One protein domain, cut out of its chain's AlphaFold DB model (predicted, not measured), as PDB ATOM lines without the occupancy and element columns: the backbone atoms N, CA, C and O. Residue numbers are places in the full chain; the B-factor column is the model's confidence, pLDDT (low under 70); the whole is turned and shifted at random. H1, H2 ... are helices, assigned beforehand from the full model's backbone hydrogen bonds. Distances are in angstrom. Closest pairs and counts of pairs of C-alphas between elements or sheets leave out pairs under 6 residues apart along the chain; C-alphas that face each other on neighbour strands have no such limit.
ATOM      1  N   THR A 427      71.576  67.398 150.272       68.69
ATOM      2  CA  THR A 427      71.474  68.016 151.606       68.69
ATOM      3  C   THR A 427      71.925  67.094 152.737       68.69
ATOM      4  O   THR A 427      72.499  67.578 153.710       68.69
ATOM      5  N   GLU A 428      71.703  65.781 152.615       85.31
ATOM      6  CA  GLU A 428      72.119  64.804 153.626       85.31
ATOM      7  C   GLU A 428      73.647  64.796 153.779       85.31
ATOM      8  O   GLU A 428      74.149  65.084 154.864       85.31
ATOM      9  N   ALA A 429      74.386  64.554 152.692       87.75
ATOM     10  CA  ALA A 429      75.847  64.484 152.718       87.75
ATOM     11  C   ALA A 429      76.482  65.814 153.146       87.75
ATOM     12  O   ALA A 429      77.350  65.819 154.014       87.75
ATOM     13  N   LEU A 430      75.995  66.935 152.598       86.00
ATOM     14  CA  LEU A 430      76.469  68.291 152.904       86.00
ATOM     15  C   LEU A 430      76.322  68.673 154.386       86.00
ATOM     16  O   LEU A 430      77.052  69.531 154.876       86.00
ATOM     17  N   SER A 431      75.367  68.066 155.098       88.81
ATOM     18  CA  SER A 431      75.109  68.349 156.515       88.81
ATOM     19  C   SER A 431      75.987  67.551 157.485       88.81
ATOM     20  O   SER A 431      75.997  67.838 158.685       88.81
ATOM     21  N   LEU A 432      76.714  66.542 156.995       93.25
ATOM     22  CA  LEU A 432      77.510  65.661 157.842       93.25
ATOM     23  C   LEU A 432      78.836  66.324 158.253       93.25
ATOM     24  O   LEU A 432      79.487  66.949 157.415       93.25
ATOM     25  N   PRO A 433      79.312  66.110 159.497       91.62
ATOM     26  CA  PRO A 433      80.597  66.647 159.959       91.62
ATOM     27  C   PRO A 433      81.785  66.281 159.054       91.62
ATOM     28  O   PRO A 433      82.680  67.094 158.840       91.62
ATOM     29  N   GLY A 434      81.751  65.082 158.461       94.38
ATOM     30  CA  GLY A 434      82.787  64.588 157.556       94.38
ATOM     31  C   GLY A 434      82.833  65.244 156.181       94.38
ATOM     32  O   GLY A 434      83.783  64.994 155.442       94.38
ATOM     33  N   TYR A 435      81.839  66.058 155.801       94.62
ATOM     34  CA  TYR A 435      81.784  66.623 154.451       94.62
ATOM     35  C   TYR A 435      82.948  67.575 154.178       94.62
ATOM     36  O   TYR A 435      83.512  67.541 153.090       94.62
ATOM     37  N   ALA A 436      83.355  68.378 155.165       90.62
ATOM     38  CA  ALA A 436      84.502  69.273 155.012       90.62
ATOM     39  C   ALA A 436      85.779  68.486 154.669       90.62
ATOM     40  O   ALA A 436      86.481  68.817 153.717       90.62
ATOM     41  N   LEU A 437      86.013  67.375 155.376       94.38
ATOM     42  CA  LEU A 437      87.144  66.488 155.113       94.38
ATOM     43  C   LEU A 437      87.027  65.784 153.749       94.38
ATOM     44  O   LEU A 437      88.018  65.633 153.038       94.38
ATOM     45  N   TYR A 438      85.817  65.377 153.352       95.38
ATOM     46  CA  TYR A 438      85.557  64.811 152.025       95.38
ATOM     47  C   TYR A 438      85.825  65.827 150.903       95.38
ATOM     48  O   TYR A 438      86.452  65.487 149.900       95.38
ATOM     49  N   SER A 439      85.367  67.070 151.065       91.38
ATOM     50  CA  SER A 439      85.572  68.149 150.094       91.38
ATOM     51  C   SER A 439      87.062  68.461 149.925       91.38
ATOM     52  O   SER A 439      87.543  68.611 148.803       91.38
ATOM     53  N   GLU A 440      87.819  68.434 151.022       89.88
ATOM     54  CA  GLU A 440      89.264  68.649 151.007       89.88
ATOM     55  C   GLU A 440      90.039  67.498 150.339       89.88
ATOM     56  O   GLU A 440      90.924  67.737 149.517       89.88
ATOM     57  N   LEU A 441      89.725  66.241 150.676       93.56
ATOM     58  CA  LEU A 441      90.569  65.093 150.313       93.56
ATOM     59  C   LEU A 441      90.061  64.273 149.122       93.56
ATOM     60  O   LEU A 441      90.842  63.565 148.484       93.56
ATOM     61  N   CYS A 442      88.759  64.305 148.837       94.88
ATOM     62  CA  CYS A 442      88.105  63.340 147.949       94.88
ATOM     63  C   CYS A 442      87.387  63.997 146.763       94.88
ATOM     64  O   CYS A 442      87.402  63.434 145.662       94.88
ATOM     65  N   ALA A 443      86.773  65.170 146.954       93.06
ATOM     66  CA  ALA A 443      85.910  65.804 145.952       93.06
ATOM     67  C   ALA A 443      86.647  66.211 144.666       93.06
ATOM     68  O   ALA A 443      86.054  66.177 143.585       93.06
ATOM     69  N   THR A 444      87.953  66.493 144.728       91.44
ATOM     70  CA  THR A 444      88.760  66.770 143.526       91.44
ATOM     71  C   THR A 444      88.679  65.636 142.499       91.44
ATOM     72  O   THR A 444      88.603  65.903 141.300       91.44
ATOM     73  N   CYS A 445      88.614  64.379 142.952       93.56
ATOM     74  CA  CYS A 445      88.478  63.205 142.086       93.56
ATOM     75  C   CYS A 445      87.022  62.727 142.000       93.56
ATOM     76  O   CYS A 445      86.488  62.534 140.909       93.56
ATOM     77  N   HIS A 446      86.356  62.546 143.140       95.44
ATOM     78  CA  HIS A 446      85.023  61.941 143.211       95.44
ATOM     79  C   HIS A 446      83.864  62.935 143.015       95.44
ATOM     80  O   HIS A 446      82.722  62.504 142.879       95.44
ATOM     81  N   GLY A 447      84.143  64.237 142.934       92.38
ATOM     82  CA  GLY A 447      83.150  65.306 142.808       92.38
ATOM     83  C   GLY A 447      82.509  65.686 144.144       92.38
ATOM     84  O   GLY A 447      82.430  64.866 145.058       92.38
ATOM     85  N   GLU A 448      82.010  66.919 144.249       90.62
ATOM     86  CA  GLU A 448      81.304  67.421 145.447       90.62
ATOM     87  C   GLU A 448      80.089  66.552 145.819       90.62
ATOM     88  O   GLU A 448      79.793  66.348 146.988       90.62
ATOM     89  N   SER A 449      79.423  65.972 144.817       91.06
ATOM     90  CA  SER A 449      78.232  65.123 144.969       91.06
ATOM     91  C   SER A 449      78.526  63.616 145.010       91.06
ATOM     92  O   SER A 449      77.605  62.797 144.915       91.06
ATOM     93  N   GLY A 450      79.806  63.227 145.043       93.88
ATOM     94  CA  GLY A 450      80.228  61.826 144.961       93.88
ATOM     95  C   GLY A 450      79.976  61.162 143.603       93.88
ATOM     96  O   GLY A 450      80.046  59.939 143.500       93.88
ATOM     97  N   ALA A 451      79.683  61.933 142.550       93.31
ATOM     98  CA  ALA A 451      79.283  61.416 141.240       93.31
ATOM     99  C   ALA A 451      80.447  60.950 140.336       93.31
ATOM    100  O   ALA A 451      80.235  60.648 139.162       93.31
ATOM    101  N   GLY A 452      81.680  60.879 140.845       93.31
ATOM    102  CA  GLY A 452      82.856  60.445 140.077       93.31
ATOM    103  C   GLY A 452      83.288  61.435 138.988       93.31
ATOM    104  O   GLY A 452      84.017  61.064 138.074       93.31
ATOM    105  N   ASN A 453      82.824  62.684 139.068       92.12
ATOM    106  CA  ASN A 453      83.008  63.738 138.070       92.12
ATOM    107  C   ASN A 453      83.774  64.947 138.636       92.12
ATOM    108  O   ASN A 453      83.525  66.088 138.239       92.12
ATOM    109  N   GLY A 454      84.677  64.706 139.592       90.44
ATOM    110  CA  GLY A 454      85.538  65.748 140.140       90.44
ATOM    111  C   GLY A 454      86.411  66.396 139.063       90.44
ATOM    112  O   GLY A 454      86.580  65.862 137.967       90.44
ATOM    113  N   ARG A 455      86.995  67.554 139.373       87.44
ATOM    114  CA  ARG A 455      87.813  68.332 138.422       87.44
ATOM    115  C   ARG A 455      88.987  67.529 137.860       87.44
ATOM    116  O   ARG A 455      89.294  67.648 136.678       87.44
ATOM    117  N   ALA A 456      89.569  66.649 138.675       89.38
ATOM    118  CA  ALA A 456      90.622  65.743 138.244       89.38
ATOM    119  C   ALA A 456      90.118  64.606 137.348       89.38
ATOM    120  O   ALA A 456      90.912  64.064 136.592       89.38
ATOM    121  N   ALA A 457      88.835  64.228 137.401       89.12
ATOM    122  CA  ALA A 457      88.327  62.979 136.825       89.12
ATOM    123  C   ALA A 457      88.659  62.800 135.334       89.12
ATOM    124  O   ALA A 457      88.910  61.675 134.910       89.12
ATOM    125  N   ARG A 458      88.729  63.892 134.556       84.44
ATOM    126  CA  ARG A 458      89.112  63.860 133.130       84.44
ATOM    127  C   ARG A 458      90.555  63.406 132.883       84.44
ATOM    128  O   ARG A 458      90.836  62.865 131.821       84.44
ATOM    129  N   HIS A 459      91.441  63.604 133.855       83.44
ATOM    130  CA  HIS A 459      92.850  63.216 133.782       83.44
ATOM    131  C   HIS A 459      93.084  61.798 134.312       83.44
ATOM    132  O   HIS A 459      94.213  61.325 134.280       83.44
ATOM    133  N   LEU A 460      92.054  61.118 134.839       87.00
ATOM    134  CA  LEU A 460      92.200  59.868 135.582       87.00
ATOM    135  C   LEU A 460      91.667  58.672 134.799       87.00
ATOM    136  O   LEU A 460      90.502  58.625 134.409       87.00
ATOM    137  N   PHE A 461      92.504  57.647 134.656       84.56
ATOM    138  CA  PHE A 461      92.081  56.374 134.086       84.56
ATOM    139  C   PHE A 461      92.582  55.192 134.923       84.56
ATOM    140  O   PHE A 461      93.783  54.966 134.953       84.56
ATOM    141  N   PRO A 462      91.734  54.365 135.560       87.56
ATOM    142  CA  PRO A 462      90.278  54.351 135.456       87.56
ATOM    143  C   PRO A 462      89.638  55.594 136.078       87.56
ATOM    144  O   PRO A 462      90.210  56.199 136.984       87.56
ATOM    145  N   ALA A 463      88.423  55.905 135.627       90.56
ATOM    146  CA  ALA A 463      87.626  56.976 136.207       90.56
ATOM    147  C   ALA A 463      87.392  56.748 137.720       90.56
ATOM    148  O   ALA A 463      87.239  55.590 138.152       90.56
ATOM    149  N   PRO A 464      87.331  57.824 138.526       94.44
ATOM    150  CA  PRO A 464      86.944  57.753 139.930       94.44
ATOM    151  C   PRO A 464      85.589  57.067 140.107       94.44
ATOM    152  O   PRO A 464      84.704  57.152 139.257       94.44
ATOM    153  N   ARG A 465      85.413  56.362 141.228       94.81
ATOM    154  CA  ARG A 465      84.146  55.688 141.537       94.81
ATOM    155  C   ARG A 465      83.030  56.724 141.699       94.81
ATOM    156  O   ARG A 465      83.169  57.619 142.528       94.81
ATOM    157  N   ASN A 466      81.932  56.561 140.964       95.38
ATOM    158  CA  ASN A 466      80.682  57.261 141.240       95.38
ATOM    159  C   ASN A 466      79.958  56.550 142.394       95.38
ATOM    160  O   ASN A 466      79.444  55.450 142.222       95.38
ATOM    161  N   PHE A 467      79.930  57.158 143.577       95.62
ATOM    162  CA  PHE A 467      79.314  56.569 144.767       95.62
ATOM    163  C   PHE A 467      77.782  56.540 144.719       95.62
ATOM    164  O   PHE A 467      77.184  55.836 145.523       95.62
ATOM    165  N   ARG A 468      77.148  57.270 143.795       92.94
ATOM    166  CA  ARG A 468      75.684  57.316 143.649       92.94
ATOM    167  C   ARG A 468      75.156  56.157 142.810       92.94
ATOM    168  O   ARG A 468      74.140  55.568 143.146       92.94
ATOM    169  N   SER A 469      75.834  55.862 141.703       91.00
ATOM    170  CA  SER A 469      75.315  54.959 140.664       91.00
ATOM    171  C   SER A 469      76.120  53.675 140.491       91.00
ATOM    172  O   SER A 469      75.673  52.763 139.798       91.00
ATOM    173  N   GLU A 470      77.302  53.570 141.103       92.25
ATOM    174  CA  GLU A 470      78.165  52.407 140.929       92.25
ATOM    175  C   GLU A 470      78.398  51.646 142.231       92.25
ATOM    176  O   GLU A 470      78.673  52.248 143.274       92.25
ATOM    177  N   PRO A 471      78.419  50.302 142.174       91.19
ATOM    178  CA  PRO A 471      78.813  49.510 143.321       91.19
ATOM    179  C   PRO A 471      80.306  49.692 143.619       91.19
ATOM    180  O   PRO A 471      81.143  49.918 142.727       91.19
ATOM    181  N   LEU A 472      80.653  49.534 144.897       94.69
ATOM    182  CA  LEU A 472      82.039  49.360 145.316       94.69
ATOM    183  C   LEU A 472      82.573  48.052 144.722       94.69
ATOM    184  O   LEU A 472      81.891  47.033 144.719       94.69
ATOM    185  N   ARG A 473      83.803  48.084 144.196       93.00
ATOM    186  CA  ARG A 473      84.425  46.911 143.557       93.00
ATOM    187  C   ARG A 473      85.171  46.017 144.539       93.00
ATOM    188  O   ARG A 473      85.341  44.835 144.261       93.00
ATOM    189  N   ILE A 474      85.648  46.590 145.643       95.06
ATOM    190  CA  ILE A 474      86.360  45.878 146.703       95.06
ATOM    191  C   ILE A 474      85.353  45.616 147.818       95.06
ATOM    192  O   ILE A 474      84.911  46.552 148.478       95.06
ATOM    193  N   VAL A 475      84.929  44.360 147.940       96.31
ATOM    194  CA  VAL A 475      83.801  43.935 148.787       96.31
ATOM    195  C   VAL A 475      84.076  42.600 149.474       96.31
ATOM    196  O   VAL A 475      84.560  41.670 148.831       96.31
ATOM    197  N   SER A 476      83.772  42.479 150.758       95.75
ATOM    198  CA  SER A 476      83.910  41.224 151.515       95.75
ATOM    199  C   SER A 476      82.570  40.620 151.933       95.75
ATOM    200  O   SER A 476      82.527  39.443 152.292       95.75
ATOM    201  N   ALA A 477      81.472  41.383 151.867       95.06
ATOM    202  CA  ALA A 477      80.143  40.896 152.223       95.06
ATOM    203  C   ALA A 477      79.659  39.792 151.278       95.06
ATOM    204  O   ALA A 477      79.863  39.847 150.064       95.06
ATOM    205  N   SER A 478      78.916  38.831 151.829       91.25
ATOM    206  CA  SER A 478      78.341  37.710 151.071       91.25
ATOM    207  C   SER A 478      77.332  38.123 149.993       91.25
ATOM    208  O   SER A 478      77.128  37.383 149.036       91.25
ATOM    209  N   ASN A 479      76.722  39.306 150.111       91.94
ATOM    210  CA  ASN A 479      75.836  39.881 149.094       91.94
ATOM    211  C   ASN A 479      76.552  40.817 148.103       91.94
ATOM    212  O   ASN A 479      75.884  41.485 147.318       91.94
ATOM    213  N   GLY A 480      77.885  40.903 148.139       92.12
ATOM    214  CA  GLY A 480      78.659  41.717 147.199       92.12
ATOM    215  C   GLY A 480      78.562  43.229 147.419       92.12
ATOM    216  O   GLY A 480      78.991  43.989 146.554       92.12
ATOM    217  N   LEU A 481      78.028  43.685 148.556       94.25
ATOM    218  CA  LEU A 481      78.063  45.094 148.949       94.25
ATOM    219  C   LEU A 481      79.329  45.398 149.758       94.25
ATOM    220  O   LEU A 481      79.800  44.579 150.542       94.25
ATOM    221  N   GLY A 482      79.893  46.592 149.581       95.00
ATOM    222  CA  GLY A 482      81.070  46.995 150.353       95.00
ATOM    223  C   GLY A 482      80.700  47.304 151.798       95.00
ATOM    224  O   GLY A 482      79.813  48.123 152.047       95.00
ATOM    225  N   THR A 483      81.393  46.667 152.735       96.31
ATOM    226  CA  THR A 483      81.322  46.924 154.180       96.31
ATOM    227  C   THR A 483      82.103  48.182 154.549       96.31
ATOM    228  O   THR A 483      82.870  48.706 153.739       96.31
ATOM    229  N   ASP A 484      81.918  48.686 155.766       96.38
ATOM    230  CA  ASP A 484      82.693  49.837 156.241       96.38
ATOM    231  C   ASP A 484      84.187  49.495 156.333       96.38
ATOM    232  O   ASP A 484      85.018  50.294 155.909       96.38
ATOM    233  N   ASP A 485      84.538  48.268 156.728       95.06
ATOM    234  CA  ASP A 485      85.926  47.796 156.718       95.06
ATOM    235  C   ASP A 485      86.520  47.734 155.302       95.06
ATOM    236  O   ASP A 485      87.702  48.028 155.117       95.06
ATOM    237  N   ASP A 486      85.726  47.387 154.282       96.25
ATOM    238  CA  ASP A 486      86.182  47.426 152.884       96.25
ATOM    239  C   ASP A 486      86.507  48.860 152.440       96.25
ATOM    240  O   ASP A 486      87.506  49.098 151.748       96.25
ATOM    241  N   VAL A 487      85.679  49.824 152.856       96.75
ATOM    242  CA  VAL A 487      85.893  51.254 152.596       96.75
ATOM    243  C   VAL A 487      87.129  51.749 153.346       96.75
ATOM    244  O   VAL A 487      87.983  52.390 152.737       96.75
ATOM    245  N   ILE A 488      87.289  51.392 154.624       96.56
ATOM    246  CA  ILE A 488      88.467  51.736 155.434       96.56
ATOM    247  C   ILE A 488      89.741  51.219 154.773       96.56
ATOM    248  O   ILE A 488      90.686  51.989 154.593       96.56
ATOM    249  N   ARG A 489      89.775  49.941 154.368       94.00
ATOM    250  CA  ARG A 489      90.943  49.367 153.679       94.00
ATOM    251  C   ARG A 489      91.232  50.105 152.375       94.00
ATOM    252  O   ARG A 489      92.380  50.457 152.117       94.00
ATOM    253  N   SER A 490      90.192  50.416 151.602       95.44
ATOM    254  CA  SER A 490      90.313  51.164 150.346       95.44
ATOM    255  C   SER A 490      90.864  52.580 150.539       95.44
ATOM    256  O   SER A 490      91.675  53.025 149.734       95.44
ATOM    257  N   ILE A 491      90.457  53.291 151.594       96.38
ATOM    258  CA  ILE A 491      90.961  54.638 151.901       96.38
ATOM    259  C   ILE A 491      92.400  54.564 152.427       96.38
ATOM    260  O   ILE A 491      93.272  55.295 151.963       96.38
ATOM    261  N   ARG A 492      92.685  53.657 153.368       95.31
ATOM    262  CA  ARG A 492      94.010  53.557 153.998       95.31
ATOM    263  C   ARG A 492      95.103  53.126 153.029       95.31
ATOM    264  O   ARG A 492      96.216  53.629 153.144       95.31
ATOM    265  N   HIS A 493      94.796  52.216 152.107       93.19
ATOM    266  CA  HIS A 493      95.771  51.649 151.172       93.19
ATOM    267  C   HIS A 493      95.687  52.237 149.759       93.19
ATOM    268  O   HIS A 493      96.566  51.976 148.939       93.19
ATOM    269  N   GLY A 494      94.658  53.037 149.467       93.12
ATOM    270  CA  GLY A 494      94.379  53.499 148.113       93.12
ATOM    271  C   GLY A 494      93.942  52.354 147.198       93.12
ATOM    272  O   GLY A 494      93.520  51.285 147.647       93.12
ATOM    273  N   GLN A 495      94.036  52.570 145.886       91.81
ATOM    274  CA  GLN A 495      93.707  51.542 144.893       91.81
ATOM    275  C   GLN A 495      94.852  51.363 143.904       91.81
ATOM    276  O   GLN A 495      95.054  52.180 143.003       91.81
ATOM    277  N   ALA A 496      95.574  50.253 144.046       88.06
ATOM    278  CA  ALA A 496      96.712  49.927 143.199       88.06
ATOM    279  C   ALA A 496      96.331  49.859 141.701       88.06
ATOM    280  O   ALA A 496      95.244  49.407 141.321       88.06
ATOM    281  N   GLY A 497      97.218  50.341 140.825       84.25
ATOM    282  CA  GLY A 497      96.922  50.460 139.391       84.25
ATOM    283  C   GLY A 497      95.773  51.435 139.086       84.25
ATOM    284  O   GLY A 497      94.984  51.201 138.160       84.25
ATOM    285  N   SER A 498      95.628  52.475 139.911       87.81
ATOM    286  CA  SER A 498      94.765  53.642 139.715       87.81
ATOM    287  C   SER A 498      95.450  54.895 140.287       87.81
ATOM    288  O   SER A 498      96.529  54.790 140.865       87.81
ATOM    289  N   SER A 499      94.822  56.065 140.163       87.94
ATOM    290  CA  SER A 499      95.308  57.310 140.777       87.94
ATOM    291  C   SER A 499      94.729  57.596 142.166       87.94
ATOM    292  O   SER A 499      94.890  58.705 142.654       87.94
ATOM    293  N   MET A 500      94.030  56.645 142.799       91.81
ATOM    294  CA  MET A 500      93.514  56.825 144.161       91.81
ATOM    295  C   MET A 500      94.640  56.587 145.185       91.81
ATOM    296  O   MET A 500      95.058  55.432 145.339       91.81
ATOM    297  N   PRO A 501      95.129  57.637 145.877       89.62
ATOM    298  CA  PRO A 501      96.244  57.520 146.805       89.62
ATOM    299  C   PRO A 501      95.824  56.842 148.113       89.62
ATOM    300  O   PRO A 501      94.641  56.672 148.409       89.62
ATOM    301  N   ALA A 502      96.826  56.467 148.903       92.31
ATOM    302  CA  ALA A 502      96.649  55.950 150.251       92.31
ATOM    303  C   ALA A 502      96.526  57.097 151.266       92.31
ATOM    304  O   ALA A 502      97.305  58.048 151.227       92.31
ATOM    305  N   PHE A 503      95.615  56.961 152.232       94.12
ATOM    306  CA  PHE A 503      95.456  57.884 153.361       94.12
ATOM    307  C   PHE A 503      95.724  57.176 154.703       94.12
ATOM    308  O   PHE A 503      94.825  57.040 155.540       94.12
ATOM    309  N   PRO A 504      96.955  56.684 154.951       94.75
ATOM    310  CA  PRO A 504      97.247  55.845 156.115       94.75
ATOM    311  C   PRO A 504      97.177  56.608 157.445       94.75
ATOM    312  O   PRO A 504      96.984  55.983 158.487       94.75
ATOM    313  N   LEU A 505      97.309  57.938 157.417       94.12
ATOM    314  CA  LEU A 505      97.389  58.791 158.606       94.12
ATOM    315  C   LEU A 505      96.027  59.275 159.134       94.12
ATOM    316  O   LEU A 505      95.992  59.906 160.185       94.12
ATOM    317  N   LEU A 506      94.917  58.975 158.448       95.62
ATOM    318  CA  LEU A 506      93.582  59.344 158.932       95.62
ATOM    319  C   LEU A 506      93.233  58.594 160.223       95.62
ATOM    320  O   LEU A 506      93.467  57.378 160.349       95.62
ATOM    321  N   SER A 507      92.656  59.323 161.180       97.06
ATOM    322  CA  SER A 507      92.198  58.747 162.442       97.06
ATOM    323  C   SER A 507      90.971  57.851 162.230       97.06
ATOM    324  O   SER A 507      90.329  57.880 161.180       97.06
ATOM    325  N   ALA A 508      90.632  57.026 163.224       96.62
ATOM    326  CA  ALA A 508      89.409  56.220 163.170       96.62
ATOM    327  C   ALA A 508      88.152  57.102 163.045       96.62
ATOM    328  O   ALA A 508      87.299  56.827 162.210       96.62
ATOM    329  N   SER A 509      88.106  58.210 163.793       97.38
ATOM    330  CA  SER A 509      87.011  59.187 163.737       97.38
ATOM    331  C   SER A 509      86.879  59.838 162.356       97.38
ATOM    332  O   SER A 509      85.772  59.985 161.844       97.38
ATOM    333  N   ASP A 510      87.999  60.199 161.723       97.56
ATOM    334  CA  ASP A 510      87.985  60.784 160.375       97.56
ATOM    335  C   ASP A 510      87.432  59.795 159.346       97.56
ATOM    336  O   ASP A 510      86.626  60.156 158.491       97.56
ATOM    337  N   LEU A 511      87.830  58.524 159.449       98.00
ATOM    338  CA  LEU A 511      87.327  57.473 158.569       98.00
ATOM    339  C   LEU A 511      85.835  57.223 158.768       98.00
ATOM    340  O   LEU A 511      85.115  57.154 157.779       98.00
ATOM    341  N   GLU A 512      85.360  57.129 160.010       97.69
ATOM    342  CA  GLU A 512      83.930  56.989 160.314       97.69
ATOM    343  C   GLU A 512      83.115  58.139 159.703       97.69
ATOM    344  O   GLU A 512      82.078  57.917 159.073       97.69
ATOM    345  N   GLN A 513      83.620  59.369 159.812       97.50
ATOM    346  CA  GLN A 513      82.994  60.554 159.233       97.50
ATOM    347  C   GLN A 513      82.978  60.532 157.695       97.50
ATOM    348  O   GLN A 513      81.952  60.848 157.092       97.50
ATOM    349  N   LEU A 514      84.073  60.121 157.045       97.88
ATOM    350  CA  LEU A 514      84.131  59.970 155.585       97.88
ATOM    351  C   LEU A 514      83.213  58.849 155.081       97.88
ATOM    352  O   LEU A 514      82.557  58.999 154.049       97.88
ATOM    353  N   ILE A 515      83.130  57.738 155.814       97.50
ATOM    354  CA  ILE A 515      82.221  56.632 155.501       97.50
ATOM    355  C   ILE A 515      80.779  57.123 155.568       97.50
ATOM    356  O   ILE A 515      80.023  56.869 154.634       97.50
ATOM    357  N   ALA A 516      80.399  57.879 156.603       97.12
ATOM    358  CA  ALA A 516      79.052  58.437 156.709       97.12
ATOM    359  C   ALA A 516      78.672  59.275 155.474       97.12
ATOM    360  O   ALA A 516      77.567  59.118 154.948       97.12
ATOM    361  N   VAL A 517      79.603  60.094 154.968       97.19
ATOM    362  CA  VAL A 517      79.428  60.882 153.734       97.19
ATOM    363  C   VAL A 517      79.271  59.980 152.506       97.19
ATOM    364  O   VAL A 517      78.313  60.135 151.750       97.19
ATOM    365  N   LEU A 518      80.143  58.983 152.329       96.69
ATOM    366  CA  LEU A 518      80.039  58.016 151.227       96.69
ATOM    367  C   LEU A 518      78.693  57.280 151.245       96.69
ATOM    368  O   LEU A 518      78.045  57.139 150.204       96.69
ATOM    369  N   ARG A 519      78.245  56.830 152.423       95.31
ATOM    370  CA  ARG A 519      76.952  56.155 152.587       95.31
ATOM    371  C   ARG A 519      75.781  57.086 152.274       95.31
ATOM    372  O   ARG A 519      74.798  56.625 151.701       95.31
ATOM    373  N   ALA A 520      75.882  58.376 152.599       95.12
ATOM    374  CA  ALA A 520      74.879  59.368 152.216       95.12
ATOM    375  C   ALA A 520      74.800  59.541 150.689       95.12
ATOM    376  O   ALA A 520      73.698  59.555 150.141       95.12
ATOM    377  N   PHE A 521      75.933  59.569 149.974       95.69
ATOM    378  CA  PHE A 521      75.924  59.582 148.504       95.69
ATOM    379  C   PHE A 521      75.299  58.316 147.907       95.69
ATOM    380  O   PHE A 521      74.486  58.422 146.989       95.69
ATOM    381  N   GLN A 522      75.613  57.135 148.453       94.56
ATOM    382  CA  GLN A 522      75.000  55.869 148.028       94.56
ATOM    383  C   GLN A 522      73.480  55.878 148.214       94.56
ATOM    384  O   GLN A 522      72.745  55.539 147.289       94.56
ATOM    385  N   ARG A 523      72.990  56.300 149.388       93.75
ATOM    386  CA  ARG A 523      71.545  56.423 149.642       93.75
ATOM    387  C   ARG A 523      70.888  57.425 148.701       93.75
ATOM    388  O   ARG A 523      69.814  57.145 148.182       93.75
ATOM    389  N   THR A 524      71.534  58.562 148.458       92.81
ATOM    390  CA  THR A 524      71.021  59.588 147.541       92.81
ATOM    391  C   THR A 524      70.869  59.029 146.127       92.81
ATOM    392  O   THR A 524      69.786  59.114 145.558       92.81
ATOM    393  N   GLY A 525      71.898  58.367 145.595       92.25
ATOM    394  CA  GLY A 525      71.828  57.743 144.272       92.25
ATOM    395  C   GLY A 525      70.787  56.627 144.167       92.25
ATOM    396  O   GLY A 525      70.087  56.524 143.165       92.25
ATOM    397  N   LEU A 526      70.611  55.834 145.229       93.00
ATOM    398  CA  LEU A 526      69.546  54.831 145.309       93.00
ATOM    399  C   LEU A 526      68.146  55.470 145.269       93.00
ATOM    400  O   LEU A 526      67.268  54.960 144.576       93.00
ATOM    401  N   ARG A 527      67.929  56.601 145.954       91.56
ATOM    402  CA  ARG A 527      66.659  57.348 145.875       91.56
ATOM    403  C   ARG A 527      66.405  57.884 144.466       91.56
ATOM    404  O   ARG A 527      65.300  57.733 143.953       91.56
ATOM    405  N   GLU A 528      67.431  58.438 143.818       90.56
ATOM    406  CA  GLU A 528      67.349  58.893 142.422       90.56
ATOM    407  C   GLU A 528      66.989  57.747 141.471       90.56
ATOM    408  O   GLU A 528      66.126  57.907 140.609       90.56
ATOM    409  N   GLN A 529      67.607  56.576 141.653       90.31
ATOM    410  CA  GLN A 529      67.309  55.388 140.862       90.31
ATOM    411  C   GLN A 529      65.863  54.924 141.067       90.31
ATOM    412  O   GLN A 529      65.160  54.694 140.086       90.31
ATOM    413  N   TYR A 530      65.403  54.819 142.317       89.94
ATOM    414  CA  TYR A 530      64.021  54.442 142.619       89.94
ATOM    415  C   TYR A 530      63.028  55.391 141.943       89.94
ATOM    416  O   TYR A 530      62.057  54.955 141.327       89.94
ATOM    417  N   GLN A 531      63.290  56.697 142.013       87.88
ATOM    418  CA  GLN A 531      62.419  57.701 141.418       87.88
ATOM    419  C   GLN A 531      62.435  57.650 139.885       87.88
ATOM    420  O   GLN A 531      61.387  57.788 139.260       87.88
ATOM    421  N   ALA A 532      63.590  57.390 139.270       87.56
ATOM    422  CA  ALA A 532      63.692  57.181 137.828       87.56
ATOM    423  C   ALA A 532      62.937  55.920 137.368       87.56
ATOM    424  O   ALA A 532      62.222  55.970 136.366       87.56
ATOM    425  N   GLU A 533      63.045  54.811 138.109       87.88
ATOM    426  CA  GLU A 533      62.293  53.579 137.845       87.88
ATOM    427  C   GLU A 533      60.781  53.833 137.954       87.88
ATOM    428  O   GLU A 533      60.040  53.499 137.029       87.88
ATOM    429  N   ALA A 534      60.331  54.507 139.018       85.38
ATOM    430  CA  ALA A 534      58.927  54.868 139.210       85.38
ATOM    431  C   ALA A 534      58.387  55.758 138.077       85.38
ATOM    432  O   ALA A 534      57.325  55.472 137.525       85.38
ATOM    433  N   ASN A 535      59.141  56.786 137.674       84.19
ATOM    434  CA  ASN A 535      58.764  57.665 136.564       84.19
ATOM    435  C   ASN A 535      58.676  56.895 135.239       84.19
ATOM    436  O   ASN A 535      57.726  57.079 134.486       84.19
ATOM    437  N   SER A 536      59.625  55.992 134.970       84.38
ATOM    438  CA  SER A 536      59.623  55.199 133.734       84.38
ATOM    439  C   SER A 536      58.423  54.252 133.635       84.38
ATOM    440  O   SER A 536      57.901  54.028 132.542       84.38
ATOM    441  N   LEU A 537      57.961  53.709 134.768       83.44
ATOM    442  CA  LEU A 537      56.765  52.872 134.828       83.44
ATOM    443  C   LEU A 537      55.504  53.707 134.599       83.44
ATOM    444  O   LEU A 537      54.654  53.299 133.812       83.44
ATOM    445  N   ALA A 538      55.421  54.896 135.207       79.44
ATOM    446  CA  ALA A 538      54.317  55.825 134.982       79.44
ATOM    447  C   ALA A 538      54.218  56.249 133.504       79.44
ATOM    448  O   ALA A 538      53.142  56.186 132.914       79.44
ATOM    449  N   GLU A 539      55.346  56.586 132.868       79.25
ATOM    450  CA  GLU A 539      55.402  56.918 131.437       79.25
ATOM    451  C   GLU A 539      54.958  55.742 130.544       79.25
ATOM    452  O   GLU A 539      54.259  55.941 129.549       79.25
ATOM    453  N   GLN A 540      55.333  54.505 130.892       77.44
ATOM    454  CA  GLN A 540      54.899  53.305 130.166       77.44
ATOM    455  C   GLN A 540      53.401  53.031 130.342       77.44
ATOM    456  O   GLN A 540      52.731  52.662 129.372       77.44
ATOM    457  N   GLU A 541      52.860  53.228 131.545       74.94
ATOM    458  CA  GLU A 541      51.429  53.097 131.818       74.94
ATOM    459  C   GLU A 541      50.620  54.143 131.041       74.94
ATOM    460  O   GLU A 541      49.674  53.771 130.342       74.94
ATOM    461  N   SER A 562      53.349  57.156 152.496       67.56
ATOM    462  CA  SER A 562      53.464  55.736 152.134       67.56
ATOM    463  C   SER A 562      54.577  55.508 151.113       67.56
ATOM    464  O   SER A 562      55.411  54.625 151.309       67.56
ATOM    465  N   SER A 563      54.638  56.340 150.068       74.38
ATOM    466  CA  SER A 563      55.665  56.254 149.023       74.38
ATOM    467  C   SER A 563      57.063  56.567 149.566       74.38
ATOM    468  O   SER A 563      58.032  55.917 149.181       74.38
ATOM    469  N   GLU A 564      57.183  57.493 150.522       81.06
ATOM    470  CA  GLU A 564      58.464  57.771 151.191       81.06
ATOM    471  C   GLU A 564      58.964  56.577 152.018       81.06
ATOM    472  O   GLU A 564      60.146  56.232 151.966       81.06
ATOM    473  N   LYS A 565      58.073  55.894 152.751       86.31
ATOM    474  CA  LYS A 565      58.437  54.694 153.526       86.31
ATOM    475  C   LYS A 565      58.834  53.520 152.636       86.31
ATOM    476  O   LYS A 565      59.754  52.782 152.984       86.31
ATOM    477  N   GLU A 566      58.148  53.338 151.512       89.69
ATOM    478  CA  GLU A 566      58.484  52.305 150.528       89.69
ATOM    479  C   GLU A 566      59.852  52.558 149.892       89.69
ATOM    480  O   GLU A 566      60.673  51.639 149.826       89.69
ATOM    481  N   MET A 567      60.127  53.805 149.498       90.06
ATOM    482  CA  MET A 567      61.435  54.213 148.990       90.06
ATOM    483  C   MET A 567      62.530  53.957 150.029       90.06
ATOM    484  O   MET A 567      63.544  53.342 149.711       90.06
ATOM    485  N   GLU A 568      62.327  54.365 151.284       90.75
ATOM    486  CA  GLU A 568      63.333  54.166 152.328       90.75
ATOM    487  C   GLU A 568      63.595  52.675 152.593       90.75
ATOM    488  O   GLU A 568      64.748  52.253 152.680       90.75
ATOM    489  N   ALA A 569      62.553  51.837 152.629       91.50
ATOM    490  CA  ALA A 569      62.720  50.388 152.747       91.50
ATOM    491  C   ALA A 569      63.494  49.792 151.554       91.50
ATOM    492  O   ALA A 569      64.355  48.926 151.740       91.50
ATOM    493  N   TRP A 570      63.226  50.272 150.335       93.06
ATOM    494  CA  TRP A 570      63.932  49.862 149.119       93.06
ATOM    495  C   TRP A 570      65.414  50.254 149.152       93.06
ATOM    496  O   TRP A 570      66.264  49.434 148.789       93.06
ATOM    497  N   VAL A 571      65.716  51.470 149.624       92.69
ATOM    498  CA  VAL A 571      67.079  52.000 149.787       92.69
ATOM    499  C   VAL A 571      67.838  51.165 150.812       92.69
ATOM    500  O   VAL A 571      68.894  50.626 150.485       92.69
ATOM    501  N   VAL A 572      67.279  50.973 152.012       91.31
ATOM    502  CA  VAL A 572      67.909  50.193 153.090       91.31
ATOM    503  C   VAL A 572      68.237  48.774 152.628       91.31
ATOM    504  O   VAL A 572      69.356  48.303 152.839       91.31
ATOM    505  N   ALA A 573      67.305  48.111 151.937       90.31
ATOM    506  CA  ALA A 573      67.505  46.755 151.428       90.31
ATOM    507  C   ALA A 573      68.658  46.640 150.410       90.31
ATOM    508  O   ALA A 573      69.226  45.560 150.256       90.31
ATOM    509  N   ARG A 574      69.013  47.733 149.721       92.06
ATOM    510  CA  ARG A 574      70.067  47.776 148.689       92.06
ATOM    511  C   ARG A 574      71.368  48.427 149.149       92.06
ATOM    512  O   ARG A 574      72.384  48.263 148.481       92.06
ATOM    513  N   SER A 575      71.366  49.126 150.283       91.44
ATOM    514  CA  SER A 575      72.560  49.767 150.841       91.44
ATOM    515  C   SER A 575      73.194  49.011 152.009       91.44
ATOM    516  O   SER A 575      74.305  49.354 152.403       91.44
ATOM    517  N   ALA A 576      72.509  48.023 152.595       91.88
ATOM    518  CA  ALA A 576      72.980  47.321 153.790       91.88
ATOM    519  C   ALA A 576      73.852  46.092 153.444       91.88
ATOM    520  O   ALA A 576      73.328  45.084 152.955       91.88
TER     521      ALA A 576
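This is residues 427 to 541 and 562 to 576 of the 705 residues of the protein "Cytochrome c" of Aureliella helgolandensis (UniProt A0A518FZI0). One long, straight helix, H5, makes the longest axis; short helices and long loops gather round its first part as a head, with H1 and H2 on one side of it and H4 on the other. H6 crosses H5 farther along, and the last ten residues of H5, 532 to 541, stick out free. The printed part has 130 residues with six named helices, H1 to H6 in that order along the chain, and no named strand; the class is all helix, and the helices that touch are mostly crossed. It is compact, with a radius of gyration of the C-alphas of 15.5 A, and elongated, spanning 51 by 31 by 30 A.

Start at H1, residues 427 to 430, which touches the hub H5, residues 508 to 541; look for their closest C-alphas, Ala 429 and Val 517, 5.2 A apart. H5 touches H1 with residues 516 to 521 alone. Next comes H2, residues 435 to 441, which touches residues 510 to 517 of H5 alone, about perpendicular at 74 degrees; the closest C-alphas, of Tyr 438 and Leu 514, are 6.2 A apart. H3, residues 443 to 446, touches no helix but is near H2. H4, residues 484 to 493, touches residues 511 to 515 of H5 alone, at a steep tilt of 61 degrees, opposite ways; the closest C-alphas are those of Ile 488 and Leu 511, 6.6 A. H6, residues 562 to 575, touches residues 519 to 530 of H5 alone, at a steep tilt of 54 degrees, opposite ways, and the closest C-alphas, of Leu 526 and Val 571, are 5.8 A apart. H4 and H6 are apart. In H2, H4, H5 and H6 every O i to N i+4 pair is within hydrogen-bond range; H1 and H3 are too short for such a pair.

Find C-alpha 427 at (71.474, 68.016, 151.606), where H1 begins. H2 then runs 9.8 A, and after H3 and its long link H4 runs 14.1 A from Asp 484 to His 493. Find C-alpha 508 at (89.409, 56.220, 163.170); from there H5 runs 49.3 A to C-alpha 541 at (51.429, 53.097, 131.818). H6 covers 20.0 A and ends at C-alpha 575, (72.560, 49.767, 150.841).

The two C-alphas farthest apart are those of Leu 505 and Glu 541, 53.5 A. Residues 542 to 561 are not printed, and the gap from C-alpha 541 to C-alpha 562 is 20.6 A. The links H3 to H4, 37 residues, and H4 to H5, 14 residues, are long. The mean pLDDT of the printed part is 91.3, and residues 427 and 562 are under 70.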